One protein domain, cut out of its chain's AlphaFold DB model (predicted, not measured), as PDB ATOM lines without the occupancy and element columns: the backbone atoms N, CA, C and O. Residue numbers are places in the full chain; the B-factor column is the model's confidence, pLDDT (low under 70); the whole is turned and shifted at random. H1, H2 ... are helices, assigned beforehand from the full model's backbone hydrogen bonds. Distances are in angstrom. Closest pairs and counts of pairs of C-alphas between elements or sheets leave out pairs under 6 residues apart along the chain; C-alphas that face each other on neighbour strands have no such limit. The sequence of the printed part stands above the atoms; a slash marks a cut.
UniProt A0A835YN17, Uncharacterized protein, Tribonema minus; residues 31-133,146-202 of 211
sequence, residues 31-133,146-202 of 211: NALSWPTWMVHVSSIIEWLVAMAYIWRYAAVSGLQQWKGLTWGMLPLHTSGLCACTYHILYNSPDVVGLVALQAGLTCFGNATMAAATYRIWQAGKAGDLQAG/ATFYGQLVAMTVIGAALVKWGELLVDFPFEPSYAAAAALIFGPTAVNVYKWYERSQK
ATOM      1  N   ASN A  31      -9.106 -25.450   3.237       92.69
ATOM      2  CA  ASN A  31      -8.798 -26.839   2.916       92.69
ATOM      3  C   ASN A  31      -9.949 -27.808   3.255       92.69
ATOM      4  O   ASN A  31      -9.736 -29.025   3.250       92.69
ATOM      5  N   ALA A  32     -11.148 -27.291   3.543       95.94
ATOM      6  CA  ALA A  32     -12.362 -28.088   3.657       95.94
ATOM      7  C   ALA A  32     -12.741 -28.712   2.307       95.94
ATOM      8  O   ALA A  32     -12.559 -28.121   1.238       95.94
ATOM      9  N   LEU A  33     -13.286 -29.929   2.347       97.12
ATOM     10  CA  LEU A  33     -13.779 -30.579   1.139       97.12
ATOM     11  C   LEU A  33     -15.121 -29.991   0.702       97.12
ATOM     12  O   LEU A  33     -15.996 -29.698   1.515       97.12
ATOM     13  N   SER A  34     -15.309 -29.893  -0.615       97.38
ATOM     14  CA  SER A  34     -16.584 -29.476  -1.197       97.38
ATOM     15  C   SER A  34     -17.688 -30.509  -0.943       97.38
ATOM     16  O   SER A  34     -17.417 -31.701  -0.773       97.38
ATOM     17  N   TRP A  35     -18.952 -30.078  -0.980       97.06
ATOM     18  CA  TRP A  35     -20.094 -30.984  -0.817       97.06
ATOM     19  C   TRP A  35     -20.112 -32.145  -1.837       97.06
ATOM     20  O   TRP A  35     -20.246 -33.290  -1.402       97.06
ATOM     21  N   PRO A  36     -19.866 -31.934  -3.149       97.88
ATOM     22  CA  PRO A  36     -19.716 -33.043  -4.098       97.88
ATOM     23  C   PRO A  36     -18.584 -34.016  -3.744       97.88
ATOM     24  O   PRO A  36     -18.716 -35.221  -3.940       97.88
ATOM     25  N   THR A  37     -17.475 -33.523  -3.187       98.00
ATOM     26  CA  THR A  37     -16.378 -34.392  -2.736       98.00
ATOM     27  C   THR A  37     -16.794 -35.220  -1.520       98.00
ATOM     28  O   THR A  37     -16.486 -36.412  -1.460       98.00
ATOM     29  N   TRP A  38     -17.539 -34.635  -0.578       98.25
ATOM     30  CA  TRP A  38     -18.123 -35.374   0.542       98.25
ATOM     31  C   TRP A  38     -19.132 -36.429   0.087       98.25
ATOM     32  O   TRP A  38     -19.145 -37.515   0.659       98.25
ATOM     33  N   MET A  39     -19.921 -36.172  -0.963       98.19
ATOM     34  CA  MET A  39     -20.829 -37.177  -1.532       98.19
ATOM     35  C   MET A  39     -20.078 -38.437  -1.966       98.19
ATOM     36  O   MET A  39     -20.507 -39.529  -1.619       98.19
ATOM     37  N   VAL A  40     -18.931 -38.301  -2.640       97.88
ATOM     38  CA  VAL A  40     -18.111 -39.456  -3.049       97.88
ATOM     39  C   VAL A  40     -17.579 -40.233  -1.840       97.88
ATOM     40  O   VAL A  40     -17.602 -41.461  -1.837       97.88
ATOM     41  N   HIS A  41     -17.119 -39.540  -0.796       98.19
ATOM     42  CA  HIS A  41     -16.609 -40.193   0.415       98.19
ATOM     43  C   HIS A  41     -17.713 -40.935   1.171       98.19
ATOM     44  O   HIS A  41     -17.561 -42.109   1.508       98.19
ATOM     45  N   VAL A  42     -18.839 -40.260   1.408       97.25
ATOM     46  CA  VAL A  42     -19.991 -40.831   2.112       97.25
ATOM     47  C   VAL A  42     -20.574 -42.002   1.328       97.25
ATOM     48  O   VAL A  42     -20.820 -43.050   1.927       97.25
ATOM     49  N   SER A  43     -20.740 -41.869   0.005       96.69
ATOM     50  CA  SER A  43     -21.219 -42.976  -0.826       96.69
ATOM     51  C   SER A  43     -20.262 -44.158  -0.736       96.69
ATOM     52  O   SER A  43     -20.706 -45.246  -0.404       96.69
ATOM     53  N   SER A  44     -18.950 -43.941  -0.876       96.75
ATOM     54  CA  SER A  44     -17.954 -45.019  -0.847       96.75
ATOM     55  C   SER A  44     -18.003 -45.833   0.451       96.75
ATOM     56  O   SER A  44     -17.909 -47.060   0.415       96.75
ATOM     57  N   ILE A  45     -18.185 -45.176   1.604       97.88
ATOM     58  CA  ILE A  45     -18.334 -45.854   2.902       97.88
ATOM     59  C   ILE A  45     -19.617 -46.692   2.943       97.88
ATOM     60  O   ILE A  45     -19.584 -47.861   3.331       97.88
ATOM     61  N   ILE A  46     -20.745 -46.122   2.514       95.62
ATOM     62  CA  ILE A  46     -22.044 -46.809   2.514       95.62
ATOM     63  C   ILE A  46     -22.050 -47.972   1.515       95.62
ATOM     64  O   ILE A  46     -22.438 -49.086   1.859       95.62
ATOM     65  N   GLU A  47     -21.597 -47.737   0.288       95.62
ATOM     66  CA  GLU A  47     -21.534 -48.718  -0.795       95.62
ATOM     67  C   GLU A  47     -20.636 -49.898  -0.420       95.62
ATOM     68  O   GLU A  47     -20.958 -51.044  -0.735       95.62
ATOM     69  N   TRP A  48     -19.558 -49.655   0.331       97.69
ATOM     70  CA  TRP A  48     -18.728 -50.729   0.864       97.69
ATOM     71  C   TRP A  48     -19.489 -51.615   1.859       97.69
ATOM     72  O   TRP A  48     -19.418 -52.841   1.766       97.69
ATOM     73  N   LEU A  49     -20.268 -51.028   2.776       95.75
ATOM     74  CA  LEU A  49     -21.127 -51.785   3.699       95.75
ATOM     75  C   LEU A  49     -22.209 -52.580   2.956       95.75
ATOM     76  O   LEU A  49     -22.466 -53.739   3.287       95.75
ATOM     77  N   VAL A  50     -22.802 -51.990   1.917       93.31
ATOM     78  CA  VAL A  50     -23.760 -52.674   1.039       93.31
ATOM     79  C   VAL A  50     -23.099 -53.864   0.337       93.31
ATOM     80  O   VAL A  50     -23.652 -54.964   0.338       93.31
ATOM     81  N   ALA A  51     -21.894 -53.694  -0.211       95.25
ATOM     82  CA  ALA A  51     -21.148 -54.774  -0.852       95.25
ATOM     83  C   ALA A  51     -20.827 -55.912   0.133       95.25
ATOM     84  O   ALA A  51     -21.025 -57.087  -0.184       95.25
ATOM     85  N   MET A  52     -20.411 -55.571   1.357       96.25
ATOM     86  CA  MET A  52     -20.214 -56.536   2.444       96.25
ATOM     87  C   MET A  52     -21.498 -57.335   2.735       96.25
ATOM     88  O   MET A  52     -21.444 -58.563   2.874       96.25
ATOM     89  N   ALA A  53     -22.654 -56.661   2.771       91.94
ATOM     90  CA  ALA A  53     -23.965 -57.282   2.951       91.94
ATOM     91  C   ALA A  53     -24.371 -58.193   1.795       91.94
ATOM     92  O   ALA A  53     -24.872 -59.294   2.050       91.94
ATOM     93  N   TYR A  54     -24.105 -57.798   0.551       91.75
ATOM     94  CA  TYR A  54     -24.368 -58.646  -0.606       91.75
ATOM     95  C   TYR A  54     -23.495 -59.894  -0.631       91.75
ATOM     96  O   TYR A  54     -24.024 -60.974  -0.880       91.75
ATOM     97  N   ILE A  55     -22.209 -59.797  -0.293       93.75
ATOM     98  CA  ILE A  55     -21.326 -60.971  -0.207       93.75
ATOM     99  C   ILE A  55     -21.821 -61.945   0.869       93.75
ATOM    100  O   ILE A  55     -21.895 -63.152   0.629       93.75
ATOM    101  N   TRP A  56     -22.243 -61.436   2.029       92.25
ATOM    102  CA  TRP A  56     -22.813 -62.284   3.077       92.25
ATOM    103  C   TRP A  56     -24.131 -62.935   2.646       92.25
ATOM    104  O   TRP A  56     -24.353 -64.121   2.896       92.25
ATOM    105  N   ARG A  57     -25.027 -62.168   2.009       88.06
ATOM    106  CA  ARG A  57     -26.317 -62.666   1.508       88.06
ATOM    107  C   ARG A  57     -26.113 -63.716   0.424       88.06
ATOM    108  O   ARG A  57     -26.775 -64.746   0.463       88.06
ATOM    109  N   TYR A  58     -25.177 -63.482  -0.490       88.31
ATOM    110  CA  TYR A  58     -24.791 -64.445  -1.510       88.31
ATOM    111  C   TYR A  58     -24.350 -65.761  -0.871       88.31
ATOM    112  O   TYR A  58     -24.877 -66.809  -1.230       88.31
ATOM    113  N   ALA A  59     -23.473 -65.714   0.138       89.56
ATOM    114  CA  ALA A  59     -23.037 -66.903   0.869       89.56
ATOM    115  C   ALA A  59     -24.207 -67.668   1.517       89.56
ATOM    116  O   ALA A  59     -24.230 -68.896   1.507       89.56
ATOM    117  N   ALA A  60     -25.181 -66.946   2.082       85.69
ATOM    118  CA  ALA A  60     -26.348 -67.539   2.730       85.69
ATOM    119  C   ALA A  60     -27.312 -68.187   1.723       85.69
ATOM    120  O   ALA A  60     -27.700 -69.333   1.911       85.69
ATOM    121  N   VAL A  61     -27.664 -67.477   0.645       84.38
ATOM    122  CA  VAL A  61     -28.638 -67.946  -0.357       84.38
ATOM    123  C   VAL A  61     -28.064 -69.060  -1.230       84.38
ATOM    124  O   VAL A  61     -28.769 -70.008  -1.551       84.38
ATOM    125  N   SER A  62     -26.783 -68.978  -1.600       84.94
ATOM    126  CA  SER A  62     -26.129 -70.007  -2.425       84.94
ATOM    127  C   SER A  62     -25.658 -71.228  -1.632       84.94
ATOM    128  O   SER A  62     -25.241 -72.213  -2.234       84.94
ATOM    129  N   GLY A  63     -25.660 -71.166  -0.296       85.00
ATOM    130  CA  GLY A  63     -25.050 -72.183   0.567       85.00
ATOM    131  C   GLY A  63     -23.515 -72.137   0.623       85.00
ATOM    132  O   GLY A  63     -22.915 -72.884   1.395       85.00
ATOM    133  N   LEU A  64     -22.858 -71.241  -0.124       89.00
ATOM    134  CA  LEU A  64     -21.397 -71.138  -0.210       89.00
ATOM    135  C   LEU A  64     -20.802 -70.351   0.971       89.00
ATOM    136  O   LEU A  64     -20.328 -69.219   0.829       89.00
ATOM    137  N   GLN A  65     -20.806 -70.955   2.160       88.81
ATOM    138  CA  GLN A  65     -20.396 -70.319   3.424       88.81
ATOM    139  C   GLN A  65     -18.966 -69.749   3.412       88.81
ATOM    140  O   GLN A  65     -18.666 -68.814   4.156       88.81
ATOM    141  N   GLN A  66     -18.089 -70.259   2.543       89.94
ATOM    142  CA  GLN A  66     -16.718 -69.783   2.348       89.94
ATOM    143  C   GLN A  66     -16.670 -68.283   1.995       89.94
ATOM    144  O   GLN A  66     -15.732 -67.590   2.391       89.94
ATOM    145  N   TRP A  67     -17.709 -67.757   1.334       92.81
ATOM    146  CA  TRP A  67     -17.825 -66.339   0.980       92.81
ATOM    147  C   TRP A  67     -18.043 -65.420   2.187       92.81
ATOM    148  O   TRP A  67     -17.637 -64.262   2.137       92.81
ATOM    149  N   LYS A  68     -18.564 -65.918   3.322       92.56
ATOM    150  CA  LYS A  68     -18.653 -65.117   4.563       92.56
ATOM    151  C   LYS A  68     -17.270 -64.674   5.047       92.56
ATOM    152  O   LYS A  68     -17.127 -63.591   5.609       92.56
ATOM    153  N   GLY A  69     -16.233 -65.479   4.793       93.75
ATOM    154  CA  GLY A  69     -14.844 -65.120   5.091       93.75
ATOM    155  C   GLY A  69     -14.351 -63.896   4.311       93.75
ATOM    156  O   GLY A  69     -13.532 -63.141   4.830       93.75
ATOM    157  N   LEU A  70     -14.878 -63.662   3.104       96.81
ATOM    158  CA  LEU A  70     -14.557 -62.472   2.317       96.81
ATOM    159  C   LEU A  70     -15.151 -61.209   2.948       96.81
ATOM    160  O   LEU A  70     -14.437 -60.217   3.053       96.81
ATOM    161  N   THR A  71     -16.388 -61.259   3.460       95.81
ATOM    162  CA  THR A  71     -16.985 -60.140   4.213       95.81
ATOM    163  C   THR A  71     -16.096 -59.717   5.386       95.81
ATOM    164  O   THR A  71     -15.823 -58.533   5.559       95.81
ATOM    165  N   TRP A  72     -15.570 -60.677   6.154       96.56
ATOM    166  CA  TRP A  72     -14.621 -60.384   7.234       96.56
ATOM    167  C   TRP A  72     -13.313 -59.766   6.719       96.56
ATOM    168  O   TRP A  72     -12.805 -58.817   7.315       96.56
ATOM    169  N   GLY A  73     -12.794 -60.250   5.586       97.31
ATOM    170  CA  GLY A  73     -11.602 -59.696   4.937       97.31
ATOM    171  C   GLY A  73     -11.770 -58.266   4.407       97.31
ATOM    172  O   GLY A  73     -10.778 -57.588   4.172       97.31
ATOM    173  N   MET A  74     -12.999 -57.771   4.243       98.31
ATOM    174  CA  MET A  74     -13.271 -56.405   3.774       98.31
ATOM    175  C   MET A  74     -13.226 -55.343   4.885       98.31
ATOM    176  O   MET A  74     -13.180 -54.148   4.584       98.31
ATOM    177  N   LEU A  75     -13.238 -55.742   6.163       98.19
ATOM    178  CA  LEU A  75     -13.274 -54.817   7.306       98.19
ATOM    179  C   LEU A  75     -12.084 -53.844   7.380       98.19
ATOM    180  O   LEU A  75     -12.317 -52.665   7.680       98.19
ATOM    181  N   PRO A  76     -10.827 -54.257   7.113       98.50
ATOM    182  CA  PRO A  76      -9.713 -53.319   7.179       98.50
ATOM    183  C   PRO A  76      -9.805 -52.224   6.110       98.50
ATOM    184  O   PRO A  76      -9.503 -51.074   6.410       98.50
ATOM    185  N   LEU A  77     -10.299 -52.532   4.902       98.50
ATOM    186  CA  LEU A  77     -10.509 -51.524   3.850       98.50
ATOM    187  C   LEU A  77     -11.635 -50.546   4.195       98.50
ATOM    188  O   LEU A  77     -11.479 -49.349   3.973       98.50
ATOM    189  N   HIS A  78     -12.719 -51.018   4.815       98.50
ATOM    190  CA  HIS A  78     -13.749 -50.117   5.339       98.50
ATOM    191  C   HIS A  78     -13.163 -49.149   6.380       98.50
ATOM    192  O   HIS A  78     -13.380 -47.942   6.322       98.50
ATOM    193  N   THR A  79     -12.362 -49.681   7.311       98.69
ATOM    194  CA  THR A  79     -11.684 -48.870   8.336       98.69
ATOM    195  C   THR A  79     -10.684 -47.896   7.710       98.69
ATOM    196  O   THR A  79     -10.585 -46.759   8.152       98.69
ATOM    197  N   SER A  80      -9.993 -48.297   6.637       98.75
ATOM    198  CA  SER A  80      -9.127 -47.411   5.853       98.75
ATOM    199  C   SER A  80      -9.899 -46.217   5.278       98.75
ATOM    200  O   SER A  80      -9.466 -45.074   5.425       98.75
ATOM    201  N   GLY A  81     -11.084 -46.450   4.704       98.44
ATOM    202  CA  GLY A  81     -11.960 -45.374   4.235       98.44
ATOM    203  C   GLY A  81     -12.361 -44.405   5.355       98.44
ATOM    204  O   GLY A  81     -12.370 -43.191   5.145       98.44
ATOM    205  N   LEU A  82     -12.629 -44.918   6.562       98.69
ATOM    206  CA  LEU A  82     -12.920 -44.084   7.733       98.69
ATOM    207  C   LEU A  82     -11.714 -43.235   8.154       98.69
ATOM    208  O   LEU A  82     -11.907 -42.079   8.530       98.69
ATOM    209  N   CYS A  83     -10.483 -43.752   8.053       98.75
ATOM    210  CA  CYS A  83      -9.270 -42.959   8.284       98.75
ATOM    211  C   CYS A  83      -9.183 -41.771   7.317       98.75
ATOM    212  O   CYS A  83      -8.926 -40.654   7.763       98.75
ATOM    213  N   ALA A  84      -9.450 -41.996   6.025       98.31
ATOM    214  CA  ALA A  84      -9.454 -40.939   5.011       98.31
ATOM    215  C   ALA A  84     -10.510 -39.866   5.320       98.31
ATOM    216  O   ALA A  84     -10.199 -38.679   5.396       98.31
ATOM    217  N   CYS A  85     -11.753 -40.291   5.581       98.50
ATOM    218  CA  CYS A  85     -12.844 -39.379   5.924       98.50
ATOM    219  C   CYS A  85     -12.532 -38.589   7.200       98.50
ATOM    220  O   CYS A  85     -12.739 -37.384   7.242       98.50
ATOM    221  N   THR A  86     -11.976 -39.242   8.221       98.50
ATOM    222  CA  THR A  86     -11.599 -38.596   9.487       98.50
ATOM    223  C   THR A  86     -10.504 -37.556   9.284       98.50
ATOM    224  O   THR A  86     -10.603 -36.460   9.823       98.50
ATOM    225  N   TYR A  87      -9.483 -37.854   8.474       98.44
ATOM    226  CA  TYR A  87      -8.440 -36.881   8.146       98.44
ATOM    227  C   TYR A  87      -9.016 -35.636   7.456       98.44
ATOM    228  O   TYR A  87      -8.592 -34.518   7.742       98.44
ATOM    229  N   HIS A  88     -10.024 -35.815   6.600       97.94
ATOM    230  CA  HIS A  88     -10.713 -34.710   5.940       97.94
ATOM    231  C   HIS A  88     -11.670 -33.933   6.857       97.94
ATOM    232  O   HIS A  88     -11.718 -32.713   6.728       97.94
ATOM    233  N   ILE A  89     -12.357 -34.594   7.801       97.56
ATOM    234  CA  ILE A  89     -13.137 -33.921   8.861       97.56
ATOM    235  C   ILE A  89     -12.211 -33.024   9.685       97.56
ATOM    236  O   ILE A  89     -12.553 -31.893   9.991       97.56
ATOM    237  N   LEU A  90     -11.006 -33.500  10.008       97.50
ATOM    238  CA  LEU A  90      -9.990 -32.745  10.750       97.50
ATOM    239  C   LEU A  90      -9.170 -31.802   9.851       97.50
ATOM    240  O   LEU A  90      -7.994 -31.536  10.118       97.50
ATOM    241  N   TYR A  91      -9.770 -31.358   8.743       97.31
ATOM    242  CA  TYR A  91      -9.214 -30.405   7.788       97.31
ATOM    243  C   TYR A  91      -7.777 -30.700   7.371       97.31
ATOM    244  O   TYR A  91      -6.951 -29.799   7.293       97.31
ATOM    245  N   ASN A  92      -7.448 -31.961   7.087       97.06
ATOM    246  CA  ASN A  92      -6.120 -32.359   6.614       97.06
ATOM    247  C   ASN A  92      -4.977 -31.840   7.514       97.06
ATOM    248  O   ASN A  92      -3.913 -31.467   7.007       97.06
ATOM    249  N   SER A  93      -5.217 -31.736   8.826       96.50
ATOM    250  CA  SER A  93      -4.257 -31.122   9.739       96.50
ATOM    251  C   SER A  93      -2.944 -31.918   9.795       96.50
ATOM    252  O   SER A  93      -2.974 -33.146   9.956       96.50
ATOM    253  N   PRO A  94      -1.778 -31.243   9.736       96.50
ATOM    254  CA  PRO A  94      -0.486 -31.900   9.911       96.50
ATOM    255  C   PRO A  94      -0.342 -32.584  11.283       96.50
ATOM    256  O   PRO A  94       0.404 -33.556  11.387       96.50
ATOM    257  N   ASP A  95      -1.094 -32.157  12.304       97.06
ATOM    258  CA  ASP A  95      -1.036 -32.710  13.668       97.06
ATOM    259  C   ASP A  95      -1.501 -34.171  13.744       97.06
ATOM    260  O   ASP A  95      -1.119 -34.915  14.646       97.06
ATOM    261  N   VAL A  96      -2.310 -34.602  12.771       97.44
ATOM    262  CA  VAL A  96      -2.842 -35.967  12.661       97.44
ATOM    263  C   VAL A  96      -2.415 -36.651  11.360       97.44
ATOM    264  O   VAL A  96      -3.011 -37.650  10.961       97.44
ATOM    265  N   VAL A  97      -1.346 -36.181  10.704       97.44
ATOM    266  CA  VAL A  97      -0.860 -36.721   9.414       97.44
ATOM    267  C   VAL A  97      -0.601 -38.235   9.438       97.44
ATOM    268  O   VAL A  97      -0.735 -38.919   8.423       97.44
ATOM    269  N   GLY A  98      -0.311 -38.800  10.616       98.12
ATOM    270  CA  GLY A  98      -0.200 -40.248  10.822       98.12
ATOM    271  C   GLY A  98      -1.439 -41.055  10.393       98.12
ATOM    272  O   GLY A  98      -1.305 -42.240  10.084       98.12
ATOM    273  N   LEU A  99      -2.622 -40.436  10.296       98.38
ATOM    274  CA  LEU A  99      -3.830 -41.073   9.756       98.38
ATOM    275  C   LEU A  99      -3.661 -41.519   8.299       98.38
ATOM    276  O   LEU A  99      -4.194 -42.563   7.929       98.38
ATOM    277  N   VAL A 100      -2.870 -40.802   7.495       98.12
ATOM    278  CA  VAL A 100      -2.570 -41.182   6.104       98.12
ATOM    279  C   VAL A 100      -1.746 -42.473   6.063       98.12
ATOM    280  O   VAL A 100      -2.012 -43.366   5.256       98.12
ATOM    281  N   ALA A 101      -0.780 -42.622   6.975       98.31
ATOM    282  CA  ALA A 101       0.001 -43.850   7.100       98.31
ATOM    283  C   ALA A 101      -0.861 -45.020   7.602       98.31
ATOM    284  O   ALA A 101      -0.758 -46.129   7.076       98.31
ATOM    285  N   LEU A 102      -1.751 -44.771   8.571       98.50
ATOM    286  CA  LEU A 102      -2.708 -45.769   9.051       98.50
ATOM    287  C   LEU A 102      -3.660 -46.220   7.934       98.50
ATOM    288  O   LEU A 102      -3.854 -47.420   7.754       98.50
ATOM    289  N   GLN A 103      -4.210 -45.284   7.158       98.62
ATOM    290  CA  GLN A 103      -5.025 -45.564   5.975       98.62
ATOM    291  C   GLN A 103      -4.258 -46.456   4.989       98.62
ATOM    292  O   GLN A 103      -4.740 -47.521   4.609       98.62
ATOM    293  N   ALA A 104      -3.035 -46.076   4.607       98.62
ATOM    294  CA  ALA A 104      -2.219 -46.867   3.686       98.62
ATOM    295  C   ALA A 104      -1.927 -48.280   4.226       98.62
ATOM    296  O   ALA A 104      -2.053 -49.266   3.494       98.62
ATOM    297  N   GLY A 105      -1.598 -48.391   5.516       98.75
ATOM    298  CA  GLY A 105      -1.375 -49.667   6.193       98.75
ATOM    299  C   GLY A 105      -2.616 -50.558   6.191       98.75
ATOM    300  O   GLY A 105      -2.533 -51.726   5.813       98.75
ATOM    301  N   LEU A 106      -3.783 -50.002   6.532       98.69
ATOM    302  CA  LEU A 106      -5.064 -50.712   6.498       98.69
ATOM    303  C   LEU A 106      -5.483 -51.098   5.079       98.69
ATOM    304  O   LEU A 106      -6.061 -52.164   4.894       98.69
ATOM    305  N   THR A 107      -5.159 -50.286   4.073       98.56
ATOM    306  CA  THR A 107      -5.381 -50.636   2.667       98.56
ATOM    307  C   THR A 107      -4.515 -51.814   2.244       98.56
ATOM    308  O   THR A 107      -5.016 -52.761   1.641       98.56
ATOM    309  N   CYS A 108      -3.222 -51.793   2.568       98.69
ATOM    310  CA  CYS A 108      -2.322 -52.905   2.275       98.69
ATOM    311  C   CYS A 108      -2.782 -54.188   2.986       98.69
ATOM    312  O   CYS A 108      -2.976 -55.223   2.346       98.69
ATOM    313  N   PHE A 109      -3.039 -54.094   4.293       98.62
ATOM    314  CA  PHE A 109      -3.501 -55.214   5.104       98.62
ATOM    315  C   PHE A 109      -4.859 -55.745   4.633       98.62
ATOM    316  O   PHE A 109      -5.026 -56.949   4.465       98.62
ATOM    317  N   GLY A 110      -5.807 -54.858   4.336       98.31
ATOM    318  CA  GLY A 110      -7.136 -55.214   3.850       98.31
ATOM    319  C   GLY A 110      -7.114 -55.924   2.500       98.31
ATOM    320  O   GLY A 110      -7.740 -56.974   2.346       98.31
ATOM    321  N   ASN A 111      -6.318 -55.425   1.551       98.56
ATOM    322  CA  ASN A 111      -6.093 -56.114   0.279       98.56
ATOM    323  C   ASN A 111      -5.488 -57.509   0.491       98.56
ATOM    324  O   ASN A 111      -5.945 -58.471  -0.124       98.56
ATOM    325  N   ALA A 112      -4.515 -57.651   1.398       98.69
ATOM    326  CA  ALA A 112      -3.941 -58.953   1.730       98.69
ATOM    327  C   ALA A 112      -4.984 -59.907   2.346       98.69
ATOM    328  O   ALA A 112      -5.047 -61.078   1.965       98.69
ATOM    329  N   THR A 113      -5.848 -59.422   3.246       98.44
ATOM    330  CA  THR A 113      -6.912 -60.243   3.844       98.44
ATOM    331  C   THR A 113      -7.972 -60.665   2.830       98.44
ATOM    332  O   THR A 113      -8.399 -61.820   2.849       98.44
ATOM    333  N   MET A 114      -8.359 -59.781   1.903       98.19
ATOM    334  CA  MET A 114      -9.266 -60.139   0.811       98.19
ATOM    335  C   MET A 114      -8.622 -61.151  -0.134       98.19
ATOM    336  O   MET A 114      -9.257 -62.153  -0.444       98.19
ATOM    337  N   ALA A 115      -7.353 -60.959  -0.512       98.50
ATOM    338  CA  ALA A 115      -6.616 -61.902  -1.350       98.50
ATOM    339  C   ALA A 115      -6.548 -63.300  -0.710       98.50
ATOM    340  O   ALA A 115      -6.826 -64.305  -1.369       98.50
ATOM    341  N   ALA A 116      -6.259 -63.371   0.593       98.12
ATOM    342  CA  ALA A 116      -6.269 -64.623   1.345       98.12
ATOM    343  C   ALA A 116      -7.668 -65.267   1.388       98.12
ATOM    344  O   ALA A 116      -7.797 -66.477   1.194       98.12
ATOM    345  N   ALA A 117      -8.728 -64.479   1.598       97.38
ATOM    346  CA  ALA A 117     -10.104 -64.975   1.589       97.38
ATOM    347  C   ALA A 117     -10.511 -65.515   0.208       97.38
ATOM    348  O   ALA A 117     -11.029 -66.628   0.112       97.38
ATOM    349  N   THR A 118     -10.210 -64.789  -0.871       97.31
ATOM    350  CA  THR A 118     -10.486 -65.242  -2.242       97.31
ATOM    351  C   THR A 118      -9.662 -66.467  -2.623       97.31
ATOM    352  O   THR A 118     -10.168 -67.357  -3.301       97.31
ATOM    353  N   TYR A 119      -8.421 -66.573  -2.142       97.56
ATOM    354  CA  TYR A 119      -7.591 -67.753  -2.359       97.56
ATOM    355  C   TYR A 119      -8.186 -69.002  -1.690       97.56
ATOM    356  O   TYR A 119      -8.223 -70.067  -2.303       97.56
ATOM    357  N   ARG A 120      -8.741 -68.871  -0.476       95.94
ATOM    358  CA  ARG A 120      -9.474 -69.960   0.199       95.94
ATOM    359  C   ARG A 120     -10.728 -70.383  -0.568       95.94
ATOM    360  O   ARG A 120     -11.000 -71.576  -0.660       95.94
ATOM    361  N   ILE A 121     -11.468 -69.428  -1.138       95.75
ATOM    362  CA  ILE A 121     -12.622 -69.718  -2.007       95.75
ATOM    363  C   ILE A 121     -12.160 -70.496  -3.248       95.75
ATOM    364  O   ILE A 121     -12.738 -71.529  -3.574       95.75
ATOM    365  N   TRP A 122     -11.081 -70.059  -3.903       96.06
ATOM    366  CA  TRP A 122     -10.514 -70.761  -5.056       96.06
ATOM    367  C   TRP A 122     -10.078 -72.195  -4.720       96.06
ATOM    368  O   TRP A 122     -10.385 -73.118  -5.474       96.06
ATOM    369  N   GLN A 123      -9.406 -72.402  -3.581       95.75
ATOM    370  CA  GLN A 123      -9.010 -73.738  -3.131       95.75
ATOM    371  C   GLN A 123     -10.222 -74.655  -2.927       95.75
ATOM    372  O   GLN A 123     -10.211 -75.776  -3.430       95.75
ATOM    373  N   ALA A 124     -11.273 -74.167  -2.260       92.94
ATOM    374  CA  ALA A 124     -12.514 -74.917  -2.065       92.94
ATOM    375  C   ALA A 124     -13.173 -75.281  -3.406       92.94
ATOM    376  O   ALA A 124     -13.618 -76.409  -3.602       92.94
ATOM    377  N   GLY A 125     -13.180 -74.354  -4.371       93.06
ATOM    378  CA  GLY A 125     -13.693 -74.621  -5.716       93.06
ATOM    379  C   GLY A 125     -12.895 -75.702  -6.441       93.06
ATOM    380  O   GLY A 125     -13.471 -76.607  -7.037       93.06
ATOM    381  N   LYS A 126     -11.563 -75.659  -6.335       94.38
ATOM    382  CA  LYS A 126     -10.672 -76.669  -6.921       94.38
ATOM    383  C   LYS A 126     -10.822 -78.050  -6.268       94.38
ATOM    384  O   LYS A 126     -10.640 -79.051  -6.954       94.38
ATOM    385  N   ALA A 127     -11.137 -78.102  -4.975       92.38
ATOM    386  CA  ALA A 127     -11.386 -79.341  -4.236       92.38
ATOM    387  C   ALA A 127     -12.783 -79.943  -4.494       92.38
ATOM    388  O   ALA A 127     -13.018 -81.094  -4.140       92.38
ATOM    389  N   GLY A 128     -13.693 -79.199  -5.136       88.56
ATOM    390  CA  GLY A 128     -15.087 -79.614  -5.325       88.56
ATOM    391  C   GLY A 128     -15.986 -79.356  -4.109       88.56
ATOM    392  O   GLY A 128     -17.123 -79.825  -4.079       88.56
ATOM    393  N   ASP A 129     -15.505 -78.583  -3.131       86.00
ATOM    394  CA  ASP A 129     -16.213 -78.261  -1.883       86.00
ATOM    395  C   ASP A 129     -17.243 -77.131  -2.056       86.00
ATOM    396  O   ASP A 129     -18.049 -76.863  -1.162       86.00
ATOM    397  N   LEU A 130     -17.204 -76.421  -3.189       85.50
ATOM    398  CA  LEU A 130     -18.201 -75.412  -3.543       85.50
ATOM    399  C   LEU A 130     -19.326 -76.065  -4.344       85.50
ATOM    400  O   LEU A 130     -19.247 -76.181  -5.565       85.50
ATOM    401  N   GLN A 131     -20.389 -76.458  -3.651       79.81
ATOM    402  CA  GLN A 131     -21.641 -76.884  -4.270       79.81
ATOM    403  C   GLN A 131     -22.683 -75.806  -4.003       79.81
ATOM    404  O   GLN A 131     -23.188 -75.684  -2.888       79.81
ATOM    405  N   ALA A 132     -22.946 -74.971  -5.008       75.44
ATOM    406  CA  ALA A 132     -24.038 -74.016  -4.914       75.44
ATOM    407  C   ALA A 132     -25.358 -74.796  -4.820       75.44
ATOM    408  O   ALA A 132     -25.549 -75.773  -5.548       75.44
ATOM    409  N   GLY A 133     -26.253 -74.366  -3.930       69.31
ATOM    410  CA  GLY A 133     -27.635 -74.840  -3.927       69.31
ATOM    411  C   GLY A 133     -28.318 -74.592  -5.277       69.31
ATOM    412  O   GLY A 133     -27.776 -73.893  -6.139       69.31
ATOM    413  N   ALA A 146     -35.820 -49.502  -7.279       81.44
ATOM    414  CA  ALA A 146     -35.791 -48.034  -7.291       81.44
ATOM    415  C   ALA A 146     -35.808 -47.437  -5.871       81.44
ATOM    416  O   ALA A 146     -35.253 -46.360  -5.641       81.44
ATOM    417  N   THR A 147     -36.402 -48.152  -4.910       83.44
ATOM    418  CA  THR A 147     -36.396 -47.786  -3.490       83.44
ATOM    419  C   THR A 147     -34.987 -47.862  -2.913       83.44
ATOM    420  O   THR A 147     -34.546 -46.889  -2.306       83.44
ATOM    421  N   PHE A 148     -34.255 -48.956  -3.141       84.50
ATOM    422  CA  PHE A 148     -32.854 -49.089  -2.735       84.50
ATOM    423  C   PHE A 148     -31.978 -47.979  -3.324       84.50
ATOM    424  O   PHE A 148     -31.269 -47.297  -2.584       84.50
ATOM    425  N   TYR A 149     -32.052 -47.739  -4.638       85.88
ATOM    426  CA  TYR A 149     -31.237 -46.698  -5.274       85.88
ATOM    427  C   TYR A 149     -31.623 -45.299  -4.783       85.88
ATOM    428  O   TYR A 149     -30.750 -44.472  -4.517       85.88
ATOM    429  N   GLY A 150     -32.921 -45.044  -4.591       88.12
ATOM    430  CA  GLY A 150     -33.418 -43.802  -4.006       88.12
ATOM    431  C   GLY A 150     -32.912 -43.585  -2.579       88.12
ATOM    432  O   GLY A 150     -32.466 -42.486  -2.251       88.12
ATOM    433  N   GLN A 151     -32.909 -44.629  -1.747       88.12
ATOM    434  CA  GLN A 151     -32.360 -44.590  -0.389       88.12
ATOM    435  C   GLN A 151     -30.853 -44.342  -0.394       88.12
ATOM    436  O   GLN A 151     -30.383 -43.501   0.367       88.12
ATOM    437  N   LEU A 152     -30.099 -45.013  -1.266       88.94
ATOM    438  CA  LEU A 152     -28.651 -44.834  -1.374       88.94
ATOM    439  C   LEU A 152     -28.290 -43.398  -1.782       88.94
ATOM    440  O   LEU A 152     -27.427 -42.772  -1.161       88.94
ATOM    441  N   VAL A 153     -28.994 -42.844  -2.776       93.00
ATOM    442  CA  VAL A 153     -28.830 -41.444  -3.195       93.00
ATOM    443  C   VAL A 153     -29.207 -40.497  -2.058       93.00
ATOM    444  O   VAL A 153     -28.442 -39.585  -1.749       93.00
ATOM    445  N   ALA A 154     -30.342 -40.725  -1.391       92.50
ATOM    446  CA  ALA A 154     -30.780 -39.889  -0.276       92.50
ATOM    447  C   ALA A 154     -29.770 -39.905   0.880       92.50
ATOM    448  O   ALA A 154     -29.374 -38.845   1.358       92.50
ATOM    449  N   MET A 155     -29.294 -41.085   1.290       91.56
ATOM    450  CA  MET A 155     -28.271 -41.233   2.328       91.56
ATOM    451  C   MET A 155     -26.957 -40.551   1.943       91.56
ATOM    452  O   MET A 155     -26.328 -39.931   2.793       91.56
ATOM    453  N   THR A 156     -26.564 -40.619   0.671       94.25
ATOM    454  CA  THR A 156     -25.356 -39.954   0.165       94.25
ATOM    455  C   THR A 156     -25.483 -38.435   0.245       94.25
ATOM    456  O   THR A 156     -24.627 -37.769   0.823       94.25
ATOM    457  N   VAL A 157     -26.569 -37.884  -0.298       95.44
ATOM    458  CA  VAL A 157     -26.839 -36.438  -0.350       95.44
ATOM    459  C   VAL A 157     -26.971 -35.864   1.062       95.44
ATOM    460  O   VAL A 157     -26.307 -34.880   1.395       95.44
ATOM    461  N   ILE A 158     -27.795 -36.498   1.903       94.94
ATOM    462  CA  ILE A 158     -28.055 -36.058   3.278       94.94
ATOM    463  C   ILE A 158     -26.815 -36.266   4.147       94.94
ATOM    464  O   ILE A 158     -26.417 -35.352   4.859       94.94
ATOM    465  N   GLY A 159     -26.170 -37.431   4.074       94.62
ATOM    466  CA  GLY A 159     -24.966 -37.727   4.851       94.62
ATOM    467  C   GLY A 159     -23.820 -36.775   4.523       94.62
ATOM    468  O   GLY A 159     -23.203 -36.228   5.433       94.62
ATOM    469  N   ALA A 160     -23.588 -36.486   3.238       96.94
ATOM    470  CA  ALA A 160     -22.583 -35.510   2.823       96.94
ATOM    471  C   ALA A 160     -22.899 -34.100   3.326       96.94
ATOM    472  O   ALA A 160     -21.991 -33.392   3.750       96.94
ATOM    473  N   ALA A 161     -24.174 -33.698   3.314       94.81
ATOM    474  CA  ALA A 161     -24.594 -32.416   3.868       94.81
ATOM    475  C   ALA A 161     -24.360 -32.346   5.387       94.81
ATOM    476  O   ALA A 161     -23.816 -31.364   5.892       94.81
ATOM    477  N   LEU A 162     -24.724 -33.408   6.111       94.81
ATOM    478  CA  LEU A 162     -24.531 -33.500   7.556       94.81
ATOM    479  C   LEU A 162     -23.057 -33.428   7.945       94.81
ATOM    480  O   LEU A 162     -22.743 -32.737   8.903       94.81
ATOM    481  N   VAL A 163     -22.154 -34.081   7.209       95.31
ATOM    482  CA  VAL A 163     -20.713 -33.943   7.473       95.31
ATOM    483  C   VAL A 163     -20.261 -32.527   7.131       95.31
ATOM    484  O   VAL A 163     -19.776 -31.822   8.007       95.31
ATOM    485  N   LYS A 164     -20.512 -32.076   5.895       94.62
ATOM    486  CA  LYS A 164     -20.019 -30.803   5.356       94.62
ATOM    487  C   LYS A 164     -20.367 -29.586   6.210       94.62
ATOM    488  O   LYS A 164     -19.547 -28.680   6.342       94.62
ATOM    489  N   TRP A 165     -21.598 -29.513   6.704       93.31
ATOM    490  CA  TRP A 165     -22.063 -28.367   7.489       93.31
ATOM    491  C   TRP A 165     -22.146 -28.674   8.982       93.31
ATOM    492  O   TRP A 165     -22.057 -27.752   9.786       93.31
ATOM    493  N   GLY A 166     -22.261 -29.946   9.370       92.00
ATOM    494  CA  GLY A 166     -22.234 -30.354  10.773       92.00
ATOM    495  C   GLY A 166     -20.856 -30.229  11.408       92.00
ATOM    496  O   GLY A 166     -20.775 -29.872  12.578       92.00
ATOM    497  N   GLU A 167     -19.777 -30.443  10.649       91.88
ATOM    498  CA  GLU A 167     -18.406 -30.240  11.141       91.88
ATOM    499  C   GLU A 167     -18.145 -28.793  11.593       91.88
ATOM    500  O   GLU A 167     -17.372 -28.578  12.515       91.88
ATOM    501  N   LEU A 168     -18.854 -27.809  11.023       93.00
ATOM    502  CA  LEU A 168     -18.727 -26.393  11.391       93.00
ATOM    503  C   LEU A 168     -19.449 -26.032  12.699       93.00
ATOM    504  O   LEU A 168     -19.277 -24.927  13.207       93.00
ATOM    505  N   LEU A 169     -20.291 -26.934  13.212       91.38
ATOM    506  CA  LEU A 169     -21.105 -26.732  14.416       91.38
ATOM    507  C   LEU A 169     -20.447 -27.281  15.688       91.38
ATOM    508  O   LEU A 169     -21.026 -27.172  16.769       91.38
ATOM    509  N   VAL A 170     -19.285 -27.922  15.566       90.25
ATOM    510  CA  VAL A 170     -18.574 -28.579  16.666       90.25
ATOM    511  C   VAL A 170     -17.110 -28.155  16.672       90.25
ATOM    512  O   VAL A 170     -16.544 -27.862  15.626       90.25
ATOM    513  N   ASP A 171     -16.487 -28.144  17.849       92.12
ATOM    514  CA  ASP A 171     -15.145 -27.566  18.010       92.12
ATOM    515  C   ASP A 171     -14.013 -28.531  17.632       92.12
ATOM    516  O   ASP A 171     -12.980 -28.116  17.112       92.12
ATOM    517  N   PHE A 172     -14.193 -29.838  17.853       92.25
ATOM    518  CA  PHE A 172     -13.101 -30.811  17.707       92.25
ATOM    519  C   PHE A 172     -12.457 -30.877  16.300       92.25
ATOM    520  O   PHE A 172     -11.267 -31.190  16.237       92.25
ATOM    521  N   PRO A 173     -13.152 -30.604  15.171       94.56
ATOM    522  CA  PRO A 173     -12.512 -30.513  13.857       94.56
ATOM    523  C   PRO A 173     -11.458 -29.405  13.768       94.56
ATOM    524  O   PRO A 173     -10.495 -29.536  13.015       94.56
ATOM    525  N   PHE A 174     -11.616 -28.345  14.566       95.00
ATOM    526  CA  PHE A 174     -10.707 -27.199  14.657       95.00
ATOM    527  C   PHE A 174      -9.604 -27.395  15.709       95.00
ATOM    528  O   PHE A 174      -8.612 -26.670  15.702       95.00
ATOM    529  N   GLU A 175      -9.741 -28.412  16.560       95.19
ATOM    530  CA  GLU A 175      -8.746 -28.853  17.541       95.19
ATOM    531  C   GLU A 175      -8.322 -30.309  17.253       95.19
ATOM    532  O   GLU A 175      -8.643 -31.237  18.011       95.19
ATOM    533  N   PRO A 176      -7.631 -30.551  16.122       95.44
ATOM    534  CA  PRO A 176      -7.331 -31.892  15.643       95.44
ATOM    535  C   PRO A 176      -6.505 -32.672  16.667       95.44
ATOM    536  O   PRO A 176      -5.435 -32.253  17.103       95.44
ATOM    537  N   SER A 177      -6.988 -33.858  17.028       97.44
ATOM    538  CA  SER A 177      -6.294 -34.744  17.958       97.44
ATOM    539  C   SER A 177      -6.454 -36.206  17.566       97.44
ATOM    540  O   SER A 177      -7.484 -36.633  17.036       97.44
ATOM    541  N   TYR A 178      -5.448 -37.016  17.896       97.94
ATOM    542  CA  TYR A 178      -5.525 -38.465  17.703       97.94
ATOM    543  C   TYR A 178      -6.647 -39.118  18.516       97.94
ATOM    544  O   TYR A 178      -7.170 -40.147  18.098       97.94
ATOM    545  N   ALA A 179      -7.047 -38.529  19.648       97.12
ATOM    546  CA  ALA A 179      -8.151 -39.039  20.457       97.12
ATOM    547  C   ALA A 179      -9.501 -38.888  19.735       97.12
ATOM    548  O   ALA A 179     -10.243 -39.864  19.613       97.12
ATOM    549  N   ALA A 180      -9.789 -37.697  19.197       96.00
ATOM    550  CA  ALA A 180     -10.987 -37.469  18.390       96.00
ATOM    551  C   ALA A 180     -10.978 -38.345  17.127       96.00
ATOM    552  O   ALA A 180     -11.974 -39.002  16.816       96.00
ATOM    553  N   ALA A 181      -9.827 -38.438  16.451       98.00
ATOM    554  CA  ALA A 181      -9.677 -39.293  15.279       98.00
ATOM    555  C   ALA A 181      -9.947 -40.774  15.596       98.00
ATOM    556  O   ALA A 181     -10.683 -41.447  14.876       98.00
ATOM    557  N   ALA A 182      -9.395 -41.282  16.700       97.94
ATOM    558  CA  ALA A 182      -9.610 -42.655  17.135       97.94
ATOM    559  C   ALA A 182     -11.096 -42.946  17.393       97.94
ATOM    560  O   ALA A 182     -11.575 -44.010  17.005       97.94
ATOM    561  N   ALA A 183     -11.844 -42.011  17.986       97.31
ATOM    562  CA  ALA A 183     -13.280 -42.176  18.205       97.31
ATOM    563  C   ALA A 183     -14.062 -42.267  16.881       97.31
ATOM    564  O   ALA A 183     -14.887 -43.169  16.717       97.31
ATOM    565  N   LEU A 184     -13.763 -41.384  15.920       97.38
ATOM    566  CA  LEU A 184     -14.412 -41.354  14.603       97.38
ATOM    567  C   LEU A 184     -14.096 -42.577  13.733       97.38
ATOM    568  O   LEU A 184     -14.923 -42.976  12.918       97.38
ATOM    569  N   ILE A 185     -12.927 -43.195  13.918       98.56
ATOM    570  CA  ILE A 185     -12.509 -44.382  13.163       98.56
ATOM    571  C   ILE A 185     -12.990 -45.655  13.861       98.56
ATOM    572  O   ILE A 185     -13.736 -46.455  13.296       98.56
ATOM    573  N   PHE A 186     -12.569 -45.861  15.110       97.69
ATOM    574  CA  PHE A 186     -12.774 -47.130  15.795       97.69
ATOM    575  C   PHE A 186     -14.193 -47.297  16.333       97.69
ATOM    576  O   PHE A 186     -14.631 -48.435  16.467       97.69
ATOM    577  N   GLY A 187     -14.937 -46.214  16.579       97.88
ATOM    578  CA  GLY A 187     -16.347 -46.291  16.965       97.88
ATOM    579  C   GLY A 187     -17.197 -46.983  15.889       97.88
ATOM    580  O   GLY A 187     -17.718 -48.075  16.135       97.88
ATOM    581  N   PRO A 188     -17.294 -46.421  14.669       96.81
ATOM    582  CA  PRO A 188     -18.018 -47.053  13.566       96.81
ATOM    583  C   PRO A 188     -17.443 -48.416  13.165       96.81
ATOM    584  O   PRO A 188     -18.208 -49.334  12.863       96.81
ATOM    585  N   THR A 189     -16.117 -48.602  13.214       98.12
ATOM    586  CA  THR A 189     -15.509 -49.920  12.972       98.12
ATOM    587  C   THR A 189     -15.948 -50.951  14.007       98.12
ATOM    588  O   THR A 189     -16.296 -52.066  13.623       98.12
ATOM    589  N   ALA A 190     -15.993 -50.608  15.297       97.88
ATOM    590  CA  ALA A 190     -16.453 -51.517  16.343       97.88
ATOM    591  C   ALA A 190     -17.926 -51.896  16.151       97.88
ATOM    592  O   ALA A 190     -18.266 -53.072  16.273       97.88
ATOM    593  N   VAL A 191     -18.783 -50.938  15.773       96.75
ATOM    594  CA  VAL A 191     -20.182 -51.221  15.413       96.75
ATOM    595  C   VAL A 191     -20.241 -52.184  14.227       96.75
ATOM    596  O   VAL A 191     -20.944 -53.189  14.299       96.75
ATOM    597  N   ASN A 192     -19.476 -51.934  13.163       96.06
ATOM    598  CA  ASN A 192     -19.437 -52.804  11.988       96.06
ATOM    599  C   ASN A 192     -19.007 -54.237  12.363       96.06
ATOM    600  O   ASN A 192     -19.703 -55.202  12.055       96.06
ATOM    601  N   VAL A 193     -17.908 -54.377  13.113       96.94
ATOM    602  CA  VAL A 193     -17.414 -55.664  13.629       96.94
ATOM    603  C   VAL A 193     -18.476 -56.370  14.472       96.94
ATOM    604  O   VAL A 193     -18.732 -57.554  14.261       96.94
ATOM    605  N   TYR A 194     -19.111 -55.654  15.401       95.94
ATOM    606  CA  TYR A 194     -20.141 -56.210  16.273       95.94
ATOM    607  C   TYR A 194     -21.341 -56.730  15.474       95.94
ATOM    608  O   TYR A 194     -21.793 -57.848  15.720       95.94
ATOM    609  N   LYS A 195     -21.816 -55.981  14.471       92.56
ATOM    610  CA  LYS A 195     -22.932 -56.422  13.621       92.56
ATOM    611  C   LYS A 195     -22.594 -57.704  12.858       92.56
ATOM    612  O   LYS A 195     -23.413 -58.621  12.825       92.56
ATOM    613  N   TRP A 196     -21.387 -57.819  12.297       92.62
ATOM    614  CA  TRP A 196     -20.954 -59.062  11.644       92.62
ATOM    615  C   TRP A 196     -20.762 -60.211  12.629       92.62
ATOM    616  O   TRP A 196     -21.074 -61.357  12.304       92.62
ATOM    617  N   TYR A 197     -20.296 -59.915  13.842       93.56
ATOM    618  CA  TYR A 197     -20.167 -60.911  14.896       93.56
ATOM    619  C   TYR A 197     -21.540 -61.464  15.283       93.56
ATOM    620  O   TYR A 197     -21.740 -62.674  15.216       93.56
ATOM    621  N   GLU A 198     -22.510 -60.602  15.589       91.06
ATOM    622  CA  GLU A 198     -23.878 -61.014  15.914       91.06
ATOM    623  C   GLU A 198     -24.494 -61.847  14.780       91.06
ATOM    624  O   GLU A 198     -25.078 -62.907  15.009       91.06
ATOM    625  N   ARG A 199     -24.289 -61.415  13.533       87.62
ATOM    626  CA  ARG A 199     -24.739 -62.122  12.330       87.62
ATOM    627  C   ARG A 199     -24.091 -63.499  12.183       87.62
ATOM    628  O   ARG A 199     -24.751 -64.447  11.761       87.62
ATOM    629  N   SER A 200     -22.814 -63.637  12.539       88.56
ATOM    630  CA  SER A 200     -22.106 -64.922  12.495       88.56
ATOM    631  C   SER A 200     -22.667 -65.949  13.481       88.56
ATOM    632  O   SER A 200     -22.597 -67.142  13.199       88.56
ATOM    633  N   GLN A 201     -23.291 -65.495  14.575       88.00
ATOM    634  CA  GLN A 201     -23.975 -66.360  15.544       88.00
ATOM    635  C   GLN A 201     -25.358 -66.830  15.057       88.00
ATOM    636  O   GLN A 201     -25.928 -67.755  15.630       88.00
ATOM    637  N   LYS A 202     -25.909 -66.211  14.002       81.75
ATOM    638  CA  LYS A 202     -27.243 -66.498  13.444       81.75
ATOM    639  C   LYS A 202     -27.141 -66.923  11.966       81.75
ATOM    640  O   LYS A 202     -27.649 -66.207  11.095       81.75
TER     641      LYS A 202
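AT A GLANCE: This is residues 31 to 133 and 146 to 202 of the 211 residues of an uncharacterized protein of Tribonema minus (UniProt A0A835YN17). Look for an elongated bundle with H3 as its core and the long helices H1, H4 and H6 packed round it; H2 and H3 follow end to end as one broken rod, running opposite ways to those three. H5 crosses the first part of H1 at a slant, and its residues 146 to 151 stick out. The printed part has 160 residues with six named helices, H1 to H6 in chain order, and no named strand: all helix. It is only just compact, close to loose, with a radius of gyration of the C-alphas of 17.8 A, and spans 56 by 37 by 26 A.

IN THESE COORDINATES: Find C-alpha 35 at (-20.094, -30.984, -0.817); from there H1 runs 39.5 A to residue 62. H2 takes residues 65 to 73 and H3 residues 75 to 89. H4, residues 98 to 127, covers 43.4 A. H5, residues 146 to 169, covers 33.8 A, with a kink of 26 degrees near residue 163. H6, residues 178 to 200, covers 31.7 A and ends at C-alpha 200, (-22.106, -64.922, 12.495).

HOW THE PARTS SIT: Start at H3, which with H1 is a hub. The closest C-alphas of H3 and H4, a hairpin, are those of Ser 80 and Gln 103, 4.5 A. H6 touches H3 at Leu 82 and Ile 185, their closest C-alphas, 5.5 A, at a shallow tilt of 29 degrees. H1 touches H3 with residues 41 to 49 alone, closest at C-alphas 45 and 81, 6.5 A. H2 touches H4, closest at C-alphas 73 and 114, 4.8 A. H5 touches H1 at a steep tilt of 43 degrees, closest at C-alphas 160 and 39, 5.0 A. H1 and H4 are apart. Every O i to N i+4 pair is within hydrogen-bond range in H1, H3 and H4, against 18 of 20 in H5, 18 of 19 in H6 and 2 of 5 in H2, where 6 of 6 O i to N i+3 pairs are.

THE WHOLE: The two farthest C-alphas, of Gly 128 and Asp 171, are 57.0 A apart. Residues 134 to 145 are not printed, and C-alphas 133 and 146 stand 28.2 A apart across this cut. Of the links printed whole, none is long. Residue 133 alone is under 70 in pLDDT.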